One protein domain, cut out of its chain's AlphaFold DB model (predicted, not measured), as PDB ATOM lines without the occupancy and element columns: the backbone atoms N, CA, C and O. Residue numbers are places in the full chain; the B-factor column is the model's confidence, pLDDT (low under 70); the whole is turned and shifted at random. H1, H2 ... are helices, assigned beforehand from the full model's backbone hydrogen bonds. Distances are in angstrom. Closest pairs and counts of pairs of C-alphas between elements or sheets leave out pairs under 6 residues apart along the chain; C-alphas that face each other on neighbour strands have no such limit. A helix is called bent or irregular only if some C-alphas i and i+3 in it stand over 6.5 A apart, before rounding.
ATOM      1  N   ILE A   2     -18.343   1.441  45.686       41.78
ATOM      2  CA  ILE A   2     -17.054   2.032  46.114       41.78
ATOM      3  C   ILE A   2     -16.055   2.299  44.960       41.78
ATOM      4  O   ILE A   2     -15.376   3.321  44.942       41.78
ATOM      5  N   PHE A   3     -15.998   1.440  43.934       38.81
ATOM      6  CA  PHE A   3     -15.075   1.611  42.795       38.81
ATOM      7  C   PHE A   3     -15.291   2.918  42.010       38.81
ATOM      8  O   PHE A   3     -14.339   3.574  41.587       38.81
ATOM      9  N   GLN A   4     -16.551   3.335  41.839       42.50
ATOM     10  CA  GLN A   4     -16.858   4.607  41.177       42.50
ATOM     11  C   GLN A   4     -16.474   5.811  42.039       42.50
ATOM     12  O   GLN A   4     -16.195   6.877  41.499       42.50
ATOM     13  N   GLU A   5     -16.441   5.643  43.359       43.62
ATOM     14  CA  GLU A   5     -16.075   6.675  44.324       43.62
ATOM     15  C   GLU A   5     -14.557   6.872  44.389       43.62
ATOM     16  O   GLU A   5     -14.080   8.002  44.344       43.62
ATOM     17  N   TYR A   6     -13.785   5.784  44.323       46.88
ATOM     18  CA  TYR A   6     -12.324   5.835  44.216       46.88
ATOM     19  C   TYR A   6     -11.857   6.538  42.927       46.88
ATOM     20  O   TYR A   6     -10.966   7.390  42.943       46.88
ATOM     21  N   LEU A   7     -12.530   6.272  41.801       47.44
ATOM     22  CA  LEU A   7     -12.256   6.953  40.531       47.44
ATOM     23  C   LEU A   7     -12.567   8.462  40.549       47.44
ATOM     24  O   LEU A   7     -12.081   9.174  39.666       47.44
ATOM     25  N   LYS A   8     -13.334   8.968  41.529       46.06
ATOM     26  CA  LYS A   8     -13.583  10.413  41.687       46.06
ATOM     27  C   LYS A   8     -12.378  11.156  42.274       46.06
ATOM     28  O   LYS A   8     -12.274  12.362  42.059       46.06
ATOM     29  N   ASN A   9     -11.444  10.476  42.947       56.06
ATOM     30  CA  ASN A   9     -10.323  11.128  43.626       56.06
ATOM     31  C   ASN A   9      -9.064  11.184  42.730       56.06
ATOM     32  O   ASN A   9      -8.221  10.286  42.703       56.06
ATOM     33  N   THR A  10      -8.952  12.249  41.933       56.50
ATOM     34  CA  THR A  10      -7.942  12.416  40.866       56.50
ATOM     35  C   THR A  10      -6.488  12.439  41.349       56.50
ATOM     36  O   THR A  10      -5.608  11.994  40.607       56.50
ATOM     37  N   ASN A  11      -6.229  12.910  42.573       58.50
ATOM     38  CA  ASN A  11      -4.881  12.954  43.152       58.50
ATOM     39  C   ASN A  11      -4.379  11.561  43.562       58.50
ATOM     40  O   ASN A  11      -3.240  11.212  43.261       58.50
ATOM     41  N   ASN A  12      -5.244  10.723  44.139       65.56
ATOM     42  CA  ASN A  12      -4.887   9.347  44.507       65.56
ATOM     43  C   ASN A  12      -4.604   8.501  43.258       65.56
ATOM     44  O   ASN A  12      -3.625   7.762  43.195       65.56
ATOM     45  N   ASN A  13      -5.403   8.694  42.207       70.69
ATOM     46  CA  ASN A  13      -5.226   8.044  40.909       70.69
ATOM     47  C   ASN A  13      -3.888   8.385  40.237       70.69
ATOM     48  O   ASN A  13      -3.271   7.531  39.603       70.69
ATOM     49  N   LEU A  14      -3.436   9.636  40.361       77.00
ATOM     50  CA  LEU A  14      -2.128  10.061  39.867       77.00
ATOM     51  C   LEU A  14      -0.995   9.326  40.588       77.00
ATOM     52  O   LEU A  14      -0.090   8.815  39.926       77.00
ATOM     53  N   GLN A  15      -1.063   9.280  41.918       80.44
ATOM     54  CA  GLN A  15      -0.029   8.680  42.750       80.44
ATOM     55  C   GLN A  15       0.106   7.179  42.469       80.44
ATOM     56  O   GLN A  15       1.197   6.723  42.155       80.44
ATOM     57  N   VAL A  16      -1.015   6.447  42.413       81.62
ATOM     58  CA  VAL A  16      -1.040   5.011  42.074       81.62
ATOM     59  C   VAL A  16      -0.322   4.723  40.758       81.62
ATOM     60  O   VAL A  16       0.458   3.778  40.668       81.62
ATOM     61  N   ILE A  17      -0.584   5.518  39.718       86.62
ATOM     62  CA  ILE A  17       0.034   5.305  38.406       86.62
ATOM     63  C   ILE A  17       1.530   5.612  38.472       86.62
ATOM     64  O   ILE A  17       2.322   4.835  37.950       86.62
ATOM     65  N   ARG A  18       1.929   6.723  39.098       87.00
ATOM     66  CA  ARG A  18       3.345   7.108  39.189       87.00
ATOM     67  C   ARG A  18       4.159   6.111  39.998       87.00
ATOM     68  O   ARG A  18       5.184   5.666  39.500       87.00
ATOM     69  N   ASP A  19       3.647   5.668  41.141       85.75
ATOM     70  CA  ASP A  19       4.319   4.673  41.976       85.75
ATOM     71  C   ASP A  19       4.573   3.375  41.195       85.75
ATOM     72  O   ASP A  19       5.667   2.818  41.255       85.75
ATOM     73  N   LEU A  20       3.607   2.924  40.380       87.19
ATOM     74  CA  LEU A  20       3.800   1.767  39.498       87.19
ATOM     75  C   LEU A  20       4.931   2.006  38.492       87.19
ATOM     76  O   LEU A  20       5.761   1.123  38.266       87.19
ATOM     77  N   TYR A  21       4.949   3.182  37.860       91.62
ATOM     78  CA  TYR A  21       5.991   3.535  36.897       91.62
ATOM     79  C   TYR A  21       7.361   3.596  37.565       91.62
ATOM     80  O   TYR A  21       8.302   3.067  36.984       91.62
ATOM     81  N   ASP A  22       7.465   4.124  38.781       89.19
ATOM     82  CA  ASP A  22       8.717   4.176  39.539       89.19
ATOM     83  C   ASP A  22       9.195   2.772  39.949       89.19
ATOM     84  O   ASP A  22      10.395   2.499  39.935       89.19
ATOM     85  N   LYS A  23       8.286   1.823  40.235       88.44
ATOM     86  CA  LYS A  23       8.678   0.416  40.460       88.44
ATOM     87  C   LYS A  23       9.186  -0.269  39.193       88.44
ATOM     88  O   LYS A  23      10.101  -1.087  39.262       88.44
ATOM     89  N   ILE A  24       8.574   0.012  38.044       90.50
ATOM     90  CA  ILE A  24       8.924  -0.636  36.767       90.50
ATOM     91  C   ILE A  24      10.150   0.016  36.120       90.50
ATOM     92  O   ILE A  24      10.939  -0.656  35.448       90.50
ATOM     93  N   PHE A  25      10.298   1.323  36.307       92.44
ATOM     94  CA  PHE A  25      11.340   2.171  35.749       92.44
ATOM     95  C   PHE A  25      11.961   2.999  36.887       92.44
ATOM     96  O   PHE A  25      11.609   4.166  37.050       92.44
ATOM     97  N   PRO A  26      12.902   2.418  37.658       86.50
ATOM     98  CA  PRO A  26      13.480   3.056  38.846       86.50
ATOM     99  C   PRO A  26      14.116   4.423  38.588       86.50
ATOM    100  O   PRO A  26      14.279   5.222  39.509       86.50
ATOM    101  N   CYS A  27      14.488   4.712  37.342       87.69
ATOM    102  CA  CYS A  27      14.826   6.061  36.931       87.69
ATOM    103  C   CYS A  27      14.171   6.451  35.602       87.69
ATOM    104  O   CYS A  27      13.874   5.624  34.734       87.69
ATOM    105  N   SER A  28      14.035   7.761  35.386       86.38
ATOM    106  CA  SER A  28      13.478   8.318  34.148       86.38
ATOM    107  C   SER A  28      14.242   7.876  32.894       86.38
ATOM    108  O   SER A  28      13.644   7.722  31.827       86.38
ATOM    109  N   LYS A  29      15.552   7.610  33.010       91.06
ATOM    110  CA  LYS A  29      16.373   7.091  31.905       91.06
ATOM    111  C   LYS A  29      15.912   5.703  31.455       91.06
ATOM    112  O   LYS A  29      15.900   5.457  30.251       91.06
ATOM    113  N   ASP A  30      15.481   4.840  32.375       91.50
ATOM    114  CA  ASP A  30      14.983   3.499  32.045       91.50
ATOM    115  C   ASP A  30      13.678   3.574  31.259       91.50
ATOM    116  O   ASP A  30      13.500   2.863  30.265       91.50
ATOM    117  N   TYR A  31      12.785   4.482  31.661       93.50
ATOM    118  CA  TYR A  31      11.542   4.712  30.937       93.50
ATOM    119  C   TYR A  31      11.795   5.309  29.549       93.50
ATOM    120  O   TYR A  31      11.240   4.837  28.559       93.50
ATOM    121  N   ILE A  32      12.690   6.294  29.435       90.50
ATOM    122  CA  ILE A  32      13.067   6.880  28.141       90.50
ATOM    123  C   ILE A  32      13.705   5.827  27.226       90.50
ATOM    124  O   ILE A  32      13.378   5.779  26.038       90.50
ATOM    125  N   LYS A  33      14.585   4.970  27.759       91.88
ATOM    126  CA  LYS A  33      15.180   3.855  27.013       91.88
ATOM    127  C   LYS A  33      14.094   2.910  26.500       91.88
ATOM    128  O   LYS A  33      14.043   2.638  25.305       91.88
ATOM    129  N   PHE A  34      13.165   2.513  27.370       92.06
ATOM    130  CA  PHE A  34      12.004   1.710  26.997       92.06
ATOM    131  C   PHE A  34      11.165   2.359  25.885       92.06
ATOM    132  O   PHE A  34      10.821   1.690  24.915       92.06
ATOM    133  N   LEU A  35      10.869   3.659  25.973       90.00
ATOM    134  CA  LEU A  35      10.126   4.368  24.927       90.00
ATOM    135  C   LEU A  35      10.862   4.327  23.582       90.00
ATOM    136  O   LEU A  35      10.248   4.035  22.555       90.00
ATOM    137  N   ARG A  36      12.175   4.583  23.579       87.25
ATOM    138  CA  ARG A  36      13.000   4.560  22.361       87.25
ATOM    139  C   ARG A  36      13.028   3.176  21.718       87.25
ATOM    140  O   ARG A  36      12.812   3.069  20.516       87.25
ATOM    141  N   GLU A  37      13.270   2.141  22.513       87.56
ATOM    142  CA  GLU A  37      13.475   0.775  22.023       87.56
ATOM    143  C   GLU A  37      12.159   0.086  21.633       87.56
ATOM    144  O   GLU A  37      12.089  -0.623  20.629       87.56
ATOM    145  N   GLU A  38      11.086   0.313  22.392       84.06
ATOM    146  CA  GLU A  38       9.894  -0.541  22.324       84.06
ATOM    147  C   GLU A  38       8.652   0.140  21.746       84.06
ATOM    148  O   GLU A  38       7.717  -0.551  21.309       84.06
ATOM    149  N   ILE A  39       8.623   1.478  21.751       84.06
ATOM    150  CA  ILE A  39       7.445   2.278  21.394       84.06
ATOM    151  C   ILE A  39       7.699   3.128  20.149       84.06
ATOM    152  O   ILE A  39       6.950   3.016  19.181       84.06
ATOM    153  N   ASN A  40       8.764   3.929  20.127       77.38
ATOM    154  CA  ASN A  40       9.014   4.912  19.065       77.38
ATOM    155  C   ASN A  40       9.334   4.269  17.703       77.38
ATOM    156  O   ASN A  40       9.111   4.884  16.667       77.38
ATOM    157  N   ASN A  41       9.752   3.000  17.688       68.50
ATOM    158  CA  ASN A  41       9.908   2.198  16.467       68.50
ATOM    159  C   ASN A  41       8.593   1.979  15.684       68.50
ATOM    160  O   ASN A  41       8.618   1.448  14.574       68.50
ATOM    161  N   LEU A  42       7.440   2.337  16.260       61.47
ATOM    162  CA  LEU A  42       6.133   2.270  15.598       61.47
ATOM    163  C   LEU A  42       5.806   3.526  14.795       61.47
ATOM    164  O   LEU A  42       5.042   3.433  13.843       61.47
ATOM    165  N   ASP A  43       6.372   4.674  15.165       55.53
ATOM    166  CA  ASP A  43       6.106   5.942  14.478       55.53
ATOM    167  C   ASP A  43       6.890   6.039  13.150       55.53
ATOM    168  O   ASP A  43       6.534   6.829  12.283       55.53
ATOM    169  N   SER A  44       7.919   5.202  12.956       56.47
ATOM    170  CA  SER A  44       8.762   5.154  11.749       56.47
ATOM    171  C   SER A  44       8.370   4.078  10.726       56.47
ATOM    172  O   SER A  44       8.843   4.112   9.591       56.47
ATOM    173  N   LYS A  45       7.515   3.112  11.091       51.31
ATOM    174  CA  LYS A  45       7.058   2.041  10.190       51.31
ATOM    175  C   LYS A  45       5.620   2.312   9.763       51.31
ATOM    176  O   LYS A  45       4.711   2.161  10.574       51.31
ATOM    177  N   ASN A  46       5.427   2.667   8.489       44.88
ATOM    178  CA  ASN A  46       4.116   2.840   7.857       44.88
ATOM    179  C   ASN A  46       3.134   1.738   8.299       44.88
ATOM    180  O   ASN A  46       3.308   0.550   8.014       44.88
ATOM    181  N   PHE A  47       2.117   2.160   9.050       48.44
ATOM    182  CA  PHE A  47       1.009   1.348   9.531       48.44
ATOM    183  C   PHE A  47       0.242   0.796   8.330       48.44
ATOM    184  O   PHE A  47      -0.445   1.564   7.678       48.44
ATOM    185  N   ASN A  48       0.334  -0.506   8.038       45.44
ATOM    186  CA  ASN A  48      -0.726  -1.193   7.279       45.44
ATOM    187  C   ASN A  48      -0.802  -2.721   7.465       45.44
ATOM    188  O   ASN A  48      -1.813  -3.305   7.100       45.44
ATOM    189  N   GLN A  49       0.180  -3.396   8.082       45.75
ATOM    190  CA  GLN A  49       0.110  -4.866   8.260       45.75
ATOM    191  C   GLN A  49       0.282  -5.378   9.703       45.75
ATOM    192  O   GLN A  49      -0.072  -6.520   9.991       45.75
ATOM    193  N   ASN A  50       0.744  -4.550  10.649       47.06
ATOM    194  CA  ASN A  50       0.979  -4.986  12.038       47.06
ATOM    195  C   ASN A  50      -0.223  -4.826  12.986       47.06
ATOM    196  O   ASN A  50      -0.229  -5.440  14.052       47.06
ATOM    197  N   SER A  51      -1.241  -4.035  12.633       46.62
ATOM    198  CA  SER A  51      -2.385  -3.755  13.520       46.62
ATOM    199  C   SER A  51      -3.221  -5.006  13.824       46.62
ATOM    200  O   SER A  51      -3.594  -5.220  14.975       46.62
ATOM    201  N   LEU A  52      -3.434  -5.870  12.824       44.31
ATOM    202  CA  LEU A  52      -4.249  -7.090  12.921       44.31
ATOM    203  C   LEU A  52      -3.592  -8.229  13.721       44.31
ATOM    204  O   LEU A  52      -4.291  -9.015  14.360       44.31
ATOM    205  N   LYS A  53      -2.256  -8.336  13.709       44.22
ATOM    206  CA  LYS A  53      -1.531  -9.302  14.558       44.22
ATOM    207  C   LYS A  53      -1.467  -8.832  16.009       44.22
ATOM    208  O   LYS A  53      -1.681  -9.625  16.919       44.22
ATOM    209  N   ILE A  54      -1.240  -7.533  16.216       46.25
ATOM    210  CA  ILE A  54      -1.208  -6.934  17.552       46.25
ATOM    211  C   ILE A  54      -2.586  -7.029  18.217       46.25
ATOM    212  O   ILE A  54      -2.638  -7.300  19.407       46.25
ATOM    213  N   SER A  55      -3.701  -6.851  17.499       42.88
ATOM    214  CA  SER A  55      -5.035  -6.974  18.103       42.88
ATOM    215  C   SER A  55      -5.327  -8.392  18.616       42.88
ATOM    216  O   SER A  55      -5.762  -8.524  19.757       42.88
ATOM    217  N   LYS A  56      -5.002  -9.437  17.837       44.81
ATOM    218  CA  LYS A  56      -5.256 -10.847  18.202       44.81
ATOM    219  C   LYS A  56      -4.443 -11.338  19.409       44.81
ATOM    220  O   LYS A  56      -4.998 -12.004  20.268       44.81
ATOM    221  N   GLU A  57      -3.171 -10.952  19.544       45.88
ATOM    222  CA  GLU A  57      -2.339 -11.305  20.720       45.88
ATOM    223  C   GLU A  57      -2.748 -10.587  22.025       45.88
ATOM    224  O   GLU A  57      -2.136 -10.790  23.086       45.88
ATOM    225  N   ILE A  58      -3.703  -9.656  21.966       47.03
ATOM    226  CA  ILE A  58      -4.111  -8.860  23.127       47.03
ATOM    227  C   ILE A  58      -5.434  -9.345  23.721       47.03
ATOM    228  O   ILE A  58      -5.581  -9.257  24.937       47.03
ATOM    229  N   ASP A  59      -6.342  -9.906  22.924       43.34
ATOM    230  CA  ASP A  59      -7.634 -10.390  23.431       43.34
ATOM    231  C   ASP A  59      -7.495 -11.630  24.338       43.34
ATOM    232  O   ASP A  59      -8.340 -11.871  25.195       43.34
ATOM    233  N   GLU A  60      -6.376 -12.355  24.245       41.69
ATOM    234  CA  GLU A  60      -6.057 -13.488  25.128       41.69
ATOM    235  C   GLU A  60      -5.364 -13.089  26.442       41.69
ATOM    236  O   GLU A  60      -5.184 -13.925  27.327       41.69
ATOM    237  N   PHE A  61      -4.980 -11.820  26.627       45.53
ATOM    238  CA  PHE A  61      -4.247 -11.407  27.826       45.53
ATOM    239  C   PHE A  61      -5.197 -10.958  28.944       45.53
ATOM    240  O   PHE A  61      -5.339  -9.766  29.225       45.53
ATOM    241  N   LYS A  62      -5.846 -11.922  29.606       45.72
ATOM    242  CA  LYS A  62      -6.546 -11.675  30.874       45.72
ATOM    243  C   LYS A  62      -5.524 -11.508  31.991       45.72
ATOM    244  O   LYS A  62      -4.857 -12.454  32.393       45.72
ATOM    245  N   PHE A  63      -5.397 -10.282  32.483       51.34
ATOM    246  CA  PHE A  63      -4.630 -10.006  33.687       51.34
ATOM    247  C   PHE A  63      -5.528 -10.302  34.892       51.34
ATOM    248  O   PHE A  63      -6.352  -9.472  35.276       51.34
ATOM    249  N   ASP A  64      -5.386 -11.485  35.493       45.91
ATOM    250  CA  ASP A  64      -5.865 -11.719  36.857       45.91
ATOM    251  C   ASP A  64      -4.944 -10.949  37.815       45.91
ATOM    252  O   ASP A  64      -3.958 -11.455  38.327       45.91
ATOM    253  N   CYS A  65      -5.235  -9.650  37.861       50.56
ATOM    254  CA  CYS A  65      -4.727  -8.527  38.638       50.56
ATOM    255  C   CYS A  65      -3.362  -8.578  39.351       50.56
ATOM    256  O   CYS A  65      -3.043  -9.472  40.124       50.56
ATOM    257  N   LEU A  66      -2.612  -7.474  39.209       55.00
ATOM    258  CA  LEU A  66      -1.496  -7.130  40.101       55.00
ATOM    259  C   LEU A  66      -1.968  -6.726  41.510       55.00
ATOM    260  O   LEU A  66      -1.158  -6.757  42.431       55.00
ATOM    261  N   LEU A  67      -3.244  -6.354  41.676       52.94
ATOM    262  CA  LEU A  67      -3.835  -5.895  42.935       52.94
ATOM    263  C   LEU A  67      -5.274  -6.399  43.078       52.94
ATOM    264  O   LEU A  67      -6.114  -6.120  42.227       52.94
ATOM    265  N   ASP A  68      -5.578  -7.090  44.175       55.69
ATOM    266  CA  ASP A  68      -6.957  -7.403  44.554       55.69
ATOM    267  C   ASP A  68      -7.593  -6.171  45.223       55.69
ATOM    268  O   ASP A  68      -7.329  -5.863  46.391       55.69
ATOM    269  N   LEU A  69      -8.383  -5.407  44.459       49.59
ATOM    270  CA  LEU A  69      -9.007  -4.176  44.957       49.59
ATOM    271  C   LEU A  69      -9.970  -4.428  46.107       49.59
ATOM    272  O   LEU A  69     -10.107  -3.566  46.972       49.59
ATOM    273  N   ASP A  70     -10.598  -5.596  46.154       46.47
ATOM    274  CA  ASP A  70     -11.546  -5.933  47.207       46.47
ATOM    275  C   ASP A  70     -10.842  -6.035  48.568       46.47
ATOM    276  O   ASP A  70     -11.396  -5.665  49.603       46.47
ATOM    277  N   GLN A  71      -9.573  -6.446  48.569       52.25
ATOM    278  CA  GLN A  71      -8.730  -6.491  49.760       52.25
ATOM    279  C   GLN A  71      -8.213  -5.099  50.163       52.25
ATOM    280  O   GLN A  71      -8.044  -4.815  51.348       52.25
ATOM    281  N   VAL A  72      -7.992  -4.217  49.184       49.62
ATOM    282  CA  VAL A  72      -7.532  -2.834  49.384       49.62
ATOM    283  C   VAL A  72      -8.650  -1.924  49.902       49.62
ATOM    284  O   VAL A  72      -8.415  -1.109  50.791       49.62
ATOM    285  N   LEU A  73      -9.866  -2.073  49.378       45.50
ATOM    286  CA  LEU A  73     -11.016  -1.229  49.716       45.50
ATOM    287  C   LEU A  73     -11.661  -1.610  51.060       45.50
ATOM    288  O   LEU A  73     -12.312  -0.775  51.677       45.50
ATOM    289  N   ARG A  74     -11.466  -2.848  51.538       45.84
ATOM    290  CA  ARG A  74     -11.914  -3.293  52.875       45.84
ATOM    291  C   ARG A  74     -11.061  -2.740  54.019       45.84
ATOM    292  O   ARG A  74     -11.513  -2.734  55.160       45.84
ATOM    293  N   SER A  75      -9.841  -2.281  53.746       44.75
ATOM    294  CA  SER A  75      -9.016  -1.574  54.729       44.75
ATOM    295  C   SER A  75      -9.357  -0.080  54.733       44.75
ATOM    296  O   SER A  75      -8.918   0.622  53.834       44.75
ATOM    297  N   ASN A  76     -10.152   0.346  55.726       42.41
ATOM    298  CA  ASN A  76     -10.524   1.711  56.156       42.41
ATOM    299  C   ASN A  76     -10.034   2.911  55.314       42.41
ATOM    300  O   ASN A  76      -8.842   3.072  55.060       42.41
ATOM    301  N   GLU A  77     -10.950   3.844  55.032       48.03
ATOM    302  CA  GLU A  77     -10.723   5.066  54.239       48.03
ATOM    303  C   GLU A  77      -9.539   5.931  54.725       48.03
ATOM    304  O   GLU A  77      -8.810   6.488  53.901       48.03
ATOM    305  N   ASP A  78      -9.251   5.943  56.031       43.34
ATOM    306  CA  ASP A  78      -8.109   6.662  56.624       43.34
ATOM    307  C   ASP A  78      -6.733   6.007  56.356       43.34
ATOM    308  O   ASP A  78      -5.688   6.648  56.486       43.34
ATOM    309  N   TYR A  79      -6.698   4.734  55.940       42.03
ATOM    310  CA  TYR A  79      -5.471   3.978  55.640       42.03
ATOM    311  C   TYR A  79      -5.017   4.099  54.173       42.03
ATOM    312  O   TYR A  79      -3.889   3.726  53.832       42.03
ATOM    313  N   LEU A  80      -5.871   4.640  53.296       43.41
ATOM    314  CA  LEU A  80      -5.640   4.736  51.847       43.41
ATOM    315  C   LEU A  80      -4.641   5.836  51.451       43.41
ATOM    316  O   LEU A  80      -4.129   5.829  50.333       43.41
ATOM    317  N   ILE A  81      -4.326   6.759  52.366       45.88
ATOM    318  CA  ILE A  81      -3.477   7.934  52.105       45.88
ATOM    319  C   ILE A  81      -1.969   7.584  52.129       45.88
ATOM    320  O   ILE A  81      -1.144   8.384  51.694       45.88
ATOM    321  N   LYS A  82      -1.573   6.388  52.599       47.75
ATOM    322  CA  LYS A  82      -0.150   6.039  52.826       47.75
ATOM    323  C   LYS A  82       0.349   4.720  52.230       47.75
ATOM    324  O   LYS A  82       1.523   4.400  52.409       47.75
ATOM    325  N   LYS A  83      -0.489   3.927  51.561       57.00
ATOM    326  CA  LYS A  83      -0.074   2.594  51.103       57.00
ATOM    327  C   LYS A  83       0.514   2.673  49.694       57.00
ATOM    328  O   LYS A  83      -0.213   2.900  48.735       57.00
ATOM    329  N   ASP A  84       1.822   2.458  49.572       64.44
ATOM    330  CA  ASP A  84       2.451   2.122  48.289       64.44
ATOM    331  C   ASP A  84       1.891   0.765  47.842       64.44
ATOM    332  O   ASP A  84       2.307  -0.293  48.322       64.44
ATOM    333  N   TYR A  85       0.884   0.800  46.969       64.69
ATOM    334  CA  TYR A  85       0.174  -0.389  46.484       64.69
ATOM    335  C   TYR A  85       1.082  -1.360  45.724       64.69
ATOM    336  O   TYR A  85       0.723  -2.518  45.525       64.69
ATOM    337  N   TRP A  86       2.258  -0.899  45.311       74.12
ATOM    338  CA  TRP A  86       3.219  -1.655  44.518       74.12
ATOM    339  C   TRP A  86       4.433  -2.080  45.342       74.12
ATOM    340  O   TRP A  86       5.421  -2.588  44.798       74.12
ATOM    341  N   LEU A  87       4.387  -1.876  46.661       71.94
ATOM    342  CA  LEU A  87       5.418  -2.354  47.561       71.94
ATOM    343  C   LEU A  87       5.527  -3.882  47.449       71.94
ATOM    344  O   LEU A  87       4.549  -4.606  47.613       71.94
ATOM    345  N   GLY A  88       6.735  -4.375  47.170       69.50
ATOM    346  CA  GLY A  88       6.994  -5.813  47.073       69.50
ATOM    347  C   GLY A  88       6.602  -6.459  45.741       69.50
ATOM    348  O   GLY A  88       6.502  -7.686  45.690       69.50
ATOM    349  N   LEU A  89       6.413  -5.682  44.661       75.50
ATOM    350  CA  LEU A  89       6.295  -6.251  43.314       75.50
ATOM    351  C   LEU A  89       7.472  -7.194  43.025       75.50
ATOM    352  O   LEU A  89       8.636  -6.793  43.018       75.50
ATOM    353  N   ARG A  90       7.154  -8.460  42.749       77.88
ATOM    354  CA  ARG A  90       8.137  -9.464  42.332       77.88
ATOM    355  C   ARG A  90       8.629  -9.162  40.920       77.88
ATOM    356  O   ARG A  90       7.907  -8.585  40.106       77.88
ATOM    357  N   GLN A  91       9.825  -9.638  40.583       79.31
ATOM    358  CA  GLN A  91      10.427  -9.405  39.265       79.31
ATOM    359  C   GLN A  91       9.525  -9.863  38.105       79.31
ATOM    360  O   GLN A  91       9.401  -9.173  37.095       79.31
ATOM    361  N   GLU A  92       8.836 -10.993  38.261       76.00
ATOM    362  CA  GLU A  92       7.865 -11.494  37.282       76.00
ATOM    363  C   GLU A  92       6.704 -10.515  37.065       76.00
ATOM    364  O   GLU A  92       6.312 -10.247  35.931       76.00
ATOM    365  N   GLN A  93       6.200  -9.914  38.145       77.56
ATOM    366  CA  GLN A  93       5.124  -8.927  38.096       77.56
ATOM    367  C   GLN A  93       5.587  -7.629  37.423       77.56
ATOM    368  O   GLN A  93       4.848  -7.075  36.612       77.56
ATOM    369  N   ILE A  94       6.827  -7.193  37.669       84.25
ATOM    370  CA  ILE A  94       7.443  -6.050  36.974       84.25
ATOM    371  C   ILE A  94       7.540  -6.324  35.467       84.25
ATOM    372  O   ILE A  94       7.156  -5.482  34.650       84.25
ATOM    373  N   ILE A  95       8.006  -7.515  35.077       83.75
ATOM    374  CA  ILE A  95       8.100  -7.920  33.667       83.75
ATOM    375  C   ILE A  95       6.714  -7.911  33.010       83.75
ATOM    376  O   ILE A  95       6.558  -7.396  31.898       83.75
ATOM    377  N   LEU A  96       5.699  -8.456  33.684       82.00
ATOM    378  CA  LEU A  96       4.326  -8.476  33.181       82.00
ATOM    379  C   LEU A  96       3.743  -7.061  33.058       82.00
ATOM    380  O   LEU A  96       3.178  -6.723  32.015       82.00
ATOM    381  N   ALA A  97       3.942  -6.208  34.063       83.69
ATOM    382  CA  ALA A  97       3.484  -4.824  34.045       83.69
ATOM    383  C   ALA A  97       4.152  -4.020  32.915       83.69
ATOM    384  O   ALA A  97       3.480  -3.301  32.175       83.69
ATOM    385  N   LYS A  98       5.455  -4.219  32.683       88.88
ATOM    386  CA  LYS A  98       6.181  -3.613  31.556       88.88
ATOM    387  C   LYS A  98       5.622  -4.063  30.201       88.88
ATOM    388  O   LYS A  98       5.454  -3.237  29.300       88.88
ATOM    389  N   LYS A  99       5.283  -5.351  30.045       85.56
ATOM    390  CA  LYS A  99       4.614  -5.874  28.834       85.56
ATOM    391  C   LYS A  99       3.227  -5.254  28.638       85.56
ATOM    392  O   LYS A  99       2.873  -4.921  27.506       85.56
ATOM    393  N   LEU A 100       2.471  -5.067  29.716       86.50
ATOM    394  CA  LEU A 100       1.151  -4.437  29.702       86.50
ATOM    395  C   LEU A 100       1.235  -2.961  29.299       86.50
ATOM    396  O   LEU A 100       0.551  -2.558  28.358       86.50
ATOM    397  N   ILE A 101       2.127  -2.183  29.922       91.00
ATOM    398  CA  ILE A 101       2.379  -0.777  29.564       91.00
ATOM    399  C   ILE A 101       2.753  -0.672  28.091       91.00
ATOM    400  O   ILE A 101       2.182   0.141  27.364       91.00
ATOM    401  N   LYS A 102       3.659  -1.541  27.623       89.88
ATOM    402  CA  LYS A 102       4.037  -1.614  26.211       89.88
ATOM    403  C   LYS A 102       2.806  -1.809  25.334       89.88
ATOM    404  O   LYS A 102       2.528  -0.952  24.501       89.88
ATOM    405  N   LYS A 103       2.052  -2.897  25.528       86.06
ATOM    406  CA  LYS A 103       0.857  -3.218  24.727       86.06
ATOM    407  C   LYS A 103      -0.162  -2.070  24.726       86.06
ATOM    408  O   LYS A 103      -0.665  -1.713  23.663       86.06
ATOM    409  N   TRP A 104      -0.424  -1.460  25.881       90.88
ATOM    410  CA  TRP A 104      -1.372  -0.354  26.006       90.88
ATOM    411  C   TRP A 104      -0.910   0.909  25.266       90.88
ATOM    412  O   TRP A 104      -1.684   1.468  24.491       90.88
ATOM    413  N   LEU A 105       0.361   1.310  25.405       91.75
ATOM    414  CA  LEU A 105       0.924   2.465  24.691       91.75
ATOM    415  C   LEU A 105       0.911   2.277  23.167       91.75
ATOM    416  O   LEU A 105       0.690   3.242  22.430       91.75
ATOM    417  N   LYS A 106       1.097   1.044  22.674       87.19
ATOM    418  CA  LYS A 106       1.024   0.746  21.231       87.19
ATOM    419  C   LYS A 106      -0.361   1.004  20.627       87.19
ATOM    420  O   LYS A 106      -0.444   1.267  19.434       87.19
ATOM    421  N   ARG A 107      -1.431   0.957  21.432       86.88
ATOM    422  CA  ARG A 107      -2.813   1.229  20.995       86.88
ATOM    423  C   ARG A 107      -3.165   2.717  20.963       86.88
ATOM    424  O   ARG A 107      -4.228   3.071  20.466       86.88
ATOM    425  N   LYS A 108      -2.319   3.583  21.522       90.94
ATOM    426  CA  LYS A 108      -2.560   5.030  21.561       90.94
ATOM    427  C   LYS A 108      -2.055   5.706  20.298       90.94
ATOM    428  O   LYS A 108      -1.154   5.201  19.627       90.94
ATOM    429  N   THR A 109      -2.608   6.869  19.985       90.44
ATOM    430  CA  THR A 109      -2.041   7.722  18.936       90.44
ATOM    431  C   THR A 109      -0.691   8.283  19.391       90.44
ATOM    432  O   THR A 109      -0.415   8.358  20.592       90.44
ATOM    433  N   SER A 110       0.162   8.710  18.454       88.62
ATOM    434  CA  SER A 110       1.446   9.342  18.811       88.62
ATOM    435  C   SER A 110       1.231  10.578  19.704       88.62
ATOM    436  O   SER A 110       1.920  10.754  20.709       88.62
ATOM    437  N   ARG A 111       0.180  11.364  19.428       91.75
ATOM    438  CA  ARG A 111      -0.233  12.527  20.233       91.75
ATOM    439  C   ARG A 111      -0.596  12.140  21.673       91.75
ATOM    440  O   ARG A 111      -0.029  12.686  22.617       91.75
ATOM    441  N   GLN A 112      -1.454  11.130  21.849       93.38
ATOM    442  CA  GLN A 112      -1.821  10.603  23.171       93.38
ATOM    443  C   GLN A 112      -0.612  10.045  23.930       93.38
ATOM    444  O   GLN A 112      -0.458  10.320  25.119       93.38
ATOM    445  N   ARG A 113       0.275   9.297  23.253       93.94
ATOM    446  CA  ARG A 113       1.518   8.791  23.856       93.94
ATOM    447  C   ARG A 113       2.394   9.926  24.366       93.94
ATOM    448  O   ARG A 113       2.866   9.857  25.493       93.94
ATOM    449  N   ARG A 114       2.605  10.974  23.564       93.06
ATOM    450  CA  ARG A 114       3.413  12.134  23.972       93.06
ATOM    451  C   ARG A 114       2.841  12.779  25.231       93.06
ATOM    452  O   ARG A 114       3.582  12.935  26.194       93.06
ATOM    453  N   ILE A 115       1.541  13.067  25.256       94.88
ATOM    454  CA  ILE A 115       0.863  13.631  26.434       94.88
ATOM    455  C   ILE A 115       1.049  12.728  27.661       94.88
ATOM    456  O   ILE A 115       1.471  13.196  28.720       94.88
ATOM    457  N   TRP A 116       0.809  11.424  27.504       95.75
ATOM    458  CA  TRP A 116       0.961  10.447  28.580       95.75
ATOM    459  C   TRP A 116       2.385  10.378  29.133       95.75
ATOM    460  O   TRP A 116       2.571  10.385  30.348       95.75
ATOM    461  N   ASN A 117       3.393  10.357  28.258       93.81
ATOM    462  CA  ASN A 117       4.797  10.259  28.649       93.81
ATOM    463  C   ASN A 117       5.215  11.448  29.526       93.81
ATOM    464  O   ASN A 117       5.863  11.254  30.551       93.81
ATOM    465  N   TYR A 118       4.821  12.672  29.155       93.25
ATOM    466  CA  TYR A 118       5.069  13.866  29.971       93.25
ATOM    467  C   TYR A 118       4.375  13.772  31.334       93.25
ATOM    468  O   TYR A 118       4.965  14.095  32.365       93.25
ATOM    469  N   PHE A 119       3.135  13.289  31.341       93.25
ATOM    470  CA  PHE A 119       2.332  13.142  32.546       93.25
ATOM    471  C   PHE A 119       2.939  12.153  33.564       93.25
ATOM    472  O   PHE A 119       3.086  12.506  34.744       93.25
ATOM    473  N   VAL A 120       3.328  10.945  33.129       92.94
ATOM    474  CA  VAL A 120       3.926   9.926  34.018       92.94
ATOM    475  C   VAL A 120       5.332  10.303  34.477       92.94
ATOM    476  O   VAL A 120       5.705   9.968  35.591       92.94
ATOM    477  N   LEU A 121       6.067  11.093  33.686       90.62
ATOM    478  CA  LEU A 121       7.376  11.647  34.055       90.62
ATOM    479  C   LEU A 121       7.313  12.809  35.062       90.62
ATOM    480  O   LEU A 121       8.321  13.468  35.300       90.62
ATOM    481  N   GLY A 122       6.148  13.103  35.639       89.00
ATOM    482  CA  GLY A 122       6.053  14.116  36.689       89.00
ATOM    483  C   GLY A 122       5.747  15.531  36.199       89.00
ATOM    484  O   GLY A 122       5.565  16.417  37.031       89.00
ATOM    485  N   VAL A 123       5.655  15.777  34.886       89.75
ATOM    486  CA  VAL A 123       5.511  17.146  34.369       89.75
ATOM    487  C   VAL A 123       4.146  17.732  34.769       89.75
ATOM    488  O   VAL A 123       3.123  17.066  34.581       89.75
ATOM    489  N   PRO A 124       4.093  18.963  35.321       87.38
ATOM    490  CA  PRO A 124       2.832  19.594  35.707       87.38
ATOM    491  C   PRO A 124       1.890  19.738  34.511       87.38
ATOM    492  O   PRO A 124       2.323  20.176  33.448       87.38
ATOM    493  N   LYS A 125       0.597  19.427  34.688       84.44
ATOM    494  CA  LYS A 125      -0.411  19.433  33.605       84.44
ATOM    495  C   LYS A 125      -0.413  20.748  32.815       84.44
ATOM    496  O   LYS A 125      -0.317  20.725  31.591       84.44
ATOM    497  N   ASN A 126      -0.386  21.876  33.525       86.81
ATOM    498  CA  ASN A 126      -0.385  23.228  32.951       86.81
ATOM    499  C   ASN A 126       0.880  23.526  32.123       86.81
ATOM    500  O   ASN A 126       0.897  24.443  31.312       86.81
ATOM    501  N   SER A 127       1.952  22.756  32.319       91.25
ATOM    502  CA  SER A 127       3.203  22.880  31.569       91.25
ATOM    503  C   SER A 127       3.295  21.921  30.381       91.25
ATOM    504  O   SER A 127       4.208  22.066  29.571       91.25
ATOM    505  N   ILE A 128       2.399  20.935  30.259       92.56
ATOM    506  CA  ILE A 128       2.437  19.947  29.168       92.56
ATOM    507  C   ILE A 128       1.944  20.573  27.862       92.56
ATOM    508  O   ILE A 128       2.633  20.469  26.849       92.56
ATOM    509  N   ALA A 129       0.794  21.249  27.896       92.06
ATOM    510  CA  ALA A 129       0.192  21.899  26.732       92.06
ATOM    511  C   ALA A 129       1.160  22.839  25.983       92.06
ATOM    512  O   ALA A 129       1.424  22.583  24.805       92.06
ATOM    513  N   PRO A 130       1.821  23.820  26.639       93.25
ATOM    514  CA  PRO A 130       2.772  24.687  25.944       93.25
ATOM    515  C   PRO A 130       4.004  23.933  25.416       93.25
ATOM    516  O   PRO A 130       4.519  24.267  24.355       93.25
ATOM    517  N   LYS A 131       4.472  22.879  26.102       92.75
ATOM    518  CA  LYS A 131       5.626  22.076  25.647       92.75
ATOM    519  C   LYS A 131       5.326  21.230  24.414       92.75
ATOM    520  O   LYS A 131       6.245  20.881  23.675       92.75
ATOM    521  N   LEU A 132       4.068  20.849  24.227       92.19
ATOM    522  CA  LEU A 132       3.636  20.056  23.083       92.19
ATOM    523  C   LEU A 132       3.050  20.912  21.956       92.19
ATOM    524  O   LEU A 132       2.811  20.361  20.883       92.19
ATOM    525  N   ASN A 133       2.902  22.226  22.170       92.50
ATOM    526  CA  ASN A 133       2.152  23.132  21.300       92.50
ATOM    527  C   ASN A 133       0.719  22.622  21.069       92.50
ATOM    528  O   ASN A 133       0.259  22.492  19.938       92.50
ATOM    529  N   GLU A 134       0.064  22.254  22.169       92.94
ATOM    530  CA  GLU A 134      -1.271  21.660  22.194       92.94
ATOM    531  C   GLU A 134      -2.247  22.551  22.955       92.94
ATOM    532  O   GLU A 134      -1.851  23.343  23.811       92.94
ATOM    533  N   ASP A 135      -3.536  22.365  22.680       93.25
ATOM    534  CA  ASP A 135      -4.599  22.991  23.454       93.25
ATOM    535  C   ASP A 135      -4.638  22.456  24.901       93.25
ATOM    536  O   ASP A 135      -4.456  21.258  25.150       93.25
ATOM    537  N   SER A 136      -4.844  23.356  25.866       92.69
ATOM    538  CA  SER A 136      -4.779  23.011  27.292       92.69
ATOM    539  C   SER A 136      -5.945  22.129  27.726       92.69
ATOM    540  O   SER A 136      -5.717  21.143  28.435       92.69
ATOM    541  N   ASP A 137      -7.159  22.434  27.265       92.31
ATOM    542  CA  ASP A 137      -8.356  21.659  27.596       92.31
ATOM    543  C   ASP A 137      -8.250  20.255  27.000       92.31
ATOM    544  O   ASP A 137      -8.436  19.260  27.706       92.31
ATOM    545  N   PHE A 138      -7.793  20.158  25.749       92.44
ATOM    546  CA  PHE A 138      -7.501  18.888  25.093       92.44
ATOM    547  C   PHE A 138      -6.488  18.036  25.872       92.44
ATOM    548  O   PHE A 138      -6.678  16.824  26.026       92.44
ATOM    549  N   VAL A 139      -5.400  18.631  26.374       93.25
ATOM    550  CA  VAL A 139      -4.395  17.907  27.169       93.25
ATOM    551  C   VAL A 139      -4.990  17.411  28.485       93.25
ATOM    552  O   VAL A 139      -4.775  16.252  28.850       93.25
ATOM    553  N   VAL A 140      -5.745  18.251  29.195       90.94
ATOM    554  CA  VAL A 140      -6.381  17.884  30.469       90.94
ATOM    555  C   VAL A 140      -7.395  16.758  30.272       90.94
ATOM    556  O   VAL A 140      -7.364  15.769  31.015       90.94
ATOM    557  N   GLU A 141      -8.246  16.864  29.252       92.88
ATOM    558  CA  GLU A 141      -9.233  15.843  28.904       92.88
ATOM    559  C   GLU A 141      -8.551  14.530  28.507       92.88
ATOM    560  O   GLU A 141      -8.872  13.470  29.049       92.88
ATOM    561  N   THR A 142      -7.532  14.602  27.645       94.25
ATOM    562  CA  THR A 142      -6.759  13.432  27.215       94.25
ATOM    563  C   THR A 142      -6.120  12.723  28.406       94.25
ATOM    564  O   THR A 142      -6.210  11.501  28.513       94.25
ATOM    565  N   ILE A 143      -5.506  13.463  29.336       93.00
ATOM    566  CA  ILE A 143      -4.930  12.874  30.551       93.00
ATOM    567  C   ILE A 143      -6.021  12.184  31.375       93.00
ATOM    568  O   ILE A 143      -5.826  11.046  31.791       93.00
ATOM    569  N   SER A 144      -7.174  12.825  31.575       89.44
ATOM    570  CA  SER A 144      -8.292  12.252  32.339       89.44
ATOM    571  C   SER A 144      -8.790  10.931  31.740       89.44
ATOM    572  O   SER A 144      -8.952   9.938  32.457       89.44
ATOM    573  N   VAL A 145      -8.971  10.888  30.417       91.00
ATOM    574  CA  VAL A 145      -9.378   9.677  29.689       91.00
ATOM    575  C   VAL A 145      -8.322   8.583  29.831       91.00
ATOM    576  O   VAL A 145      -8.640   7.474  30.262       91.00
ATOM    577  N   LEU A 146      -7.057   8.899  29.545       93.44
ATOM    578  CA  LEU A 146      -5.969   7.923  29.599       93.44
ATOM    579  C   LEU A 146      -5.732   7.389  31.017       93.44
ATOM    580  O   LEU A 146      -5.486   6.195  31.172       93.44
ATOM    581  N   GLN A 147      -5.861   8.228  32.051       90.50
ATOM    582  CA  GLN A 147      -5.778   7.793  33.447       90.50
ATOM    583  C   GLN A 147      -6.867   6.762  33.760       90.50
ATOM    584  O   GLN A 147      -6.557   5.688  34.268       90.50
ATOM    585  N   LYS A 148      -8.131   7.053  33.423       85.88
ATOM    586  CA  LYS A 148      -9.255   6.131  33.664       85.88
ATOM    587  C   LYS A 148      -9.080   4.813  32.916       85.88
ATOM    588  O   LYS A 148      -9.314   3.751  33.485       85.88
ATOM    589  N   GLU A 149      -8.676   4.871  31.649       88.00
ATOM    590  CA  GLU A 149      -8.419   3.675  30.845       88.00
ATOM    591  C   GLU A 149      -7.279   2.828  31.410       88.00
ATOM    592  O   GLU A 149      -7.389   1.606  31.457       88.00
ATOM    593  N   PHE A 150      -6.183   3.466  31.823       89.31
ATOM    594  CA  PHE A 150      -5.027   2.763  32.360       89.31
ATOM    595  C   PHE A 150      -5.320   2.155  33.732       89.31
ATOM    596  O   PHE A 150      -4.943   1.014  33.981       89.31
ATOM    597  N   LEU A 151      -6.056   2.861  34.595       83.38
ATOM    598  CA  LEU A 151      -6.495   2.317  35.881       83.38
ATOM    599  C   LEU A 151      -7.370   1.086  35.689       83.38
ATOM    600  O   LEU A 151      -7.046   0.052  36.246       83.38
ATOM    601  N   LYS A 152      -8.388   1.138  34.821       80.81
ATOM    602  CA  LYS A 152      -9.217  -0.041  34.494       80.81
ATOM    603  C   LYS A 152      -8.414  -1.235  33.968       80.81
ATOM    604  O   LYS A 152      -8.886  -2.362  34.033       80.81
ATOM    605  N   LEU A 153      -7.243  -0.988  33.386       80.88
ATOM    606  CA  LEU A 153      -6.368  -2.038  32.878       80.88
ATOM    607  C   LEU A 153      -5.544  -2.703  33.991       80.88
ATOM    608  O   LEU A 153      -5.299  -3.903  33.918       80.88
ATOM    609  N   ILE A 154      -5.091  -1.937  34.986       77.62
ATOM    610  CA  ILE A 154      -4.234  -2.439  36.076       77.62
ATOM    611  C   ILE A 154      -5.016  -2.778  37.355       77.62
ATOM    612  O   ILE A 154      -4.492  -3.484  38.211       77.62
ATOM    613  N   MET A 155      -6.249  -2.283  37.473       70.81
ATOM    614  CA  MET A 155      -7.187  -2.482  38.577       70.81
ATOM    615  C   MET A 155      -8.374  -3.308  38.071       70.81
ATOM    616  O   MET A 155      -9.076  -2.883  37.155       70.81
TER     617      MET A 155
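What this domain is: This is residues 2 to 155 of the 157 residues of an uncharacterized protein of Candidatus Marinimicrobia bacterium (UniProt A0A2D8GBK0). A core of crossed helices: H7 and H8 form a hairpin, H9 crosses H7, H2 packs on H9, H6 on the last residues of H2, and H3 on H6. Short H1, H4 and H5 lie round this core with few contacts, and residues 44 to 49 and 74 to 79 stick out at opposite ends. The printed part has 154 residues with nine named helices, H1 to H9 in chain order, and no named strand: all helix. It is compact, with a radius of gyration of the C-alphas of 16.2 A and spans of 50 by 37 by 29 A.

Where its parts are: H1, residues 2 to 6, begins at C-alpha 2 (-17.054, 2.032, 46.114). H2 is residues 10 to 24, 21.7 A; H3 28 to 42, 20.8 A, only just irregular, with C-alphas 37 and 40 6.8 A apart; H4 51 to 59; H5 69 to 73; H6 91 to 106, 22.7 A; H7 110 to 120, 15.4 A; H8 125 to 132. H9, residues 136 to 154, 26.9 A, ends at C-alpha 154 (-4.234, -2.439, 36.076).

How they stand to each other: H1 and H5 are close but not clearly touching, C-alphas 2 and 73 being closest at 7.8 A. Residues 13 to 17 of H2 touch residues 147 to 151 of H9 at a steep tilt of 62 degrees, closest C-alphas 13 and 147, 7.5 A. H7 touches H9, about perpendicular at 77 degrees, closest C-alphas 116 and 143, 6.7 A. Every O i to N i+4 pair is within hydrogen-bond range in H1, H2, H5, H6, H7 and H9, against 8 of 11 in H3, 2 of 5 in H4 and 1 of 4 in H8; O i to N i+3 gives 2 of 6 in H4 and 3 of 5 in H8.

The domain as a whole: C-alphas 48 and 78 are farthest apart, 50.5 A. The printed part has no cut; the link H5 to H6 is long. Residues 2 to 12, 41 to 85 and 88 have pLDDT under 70.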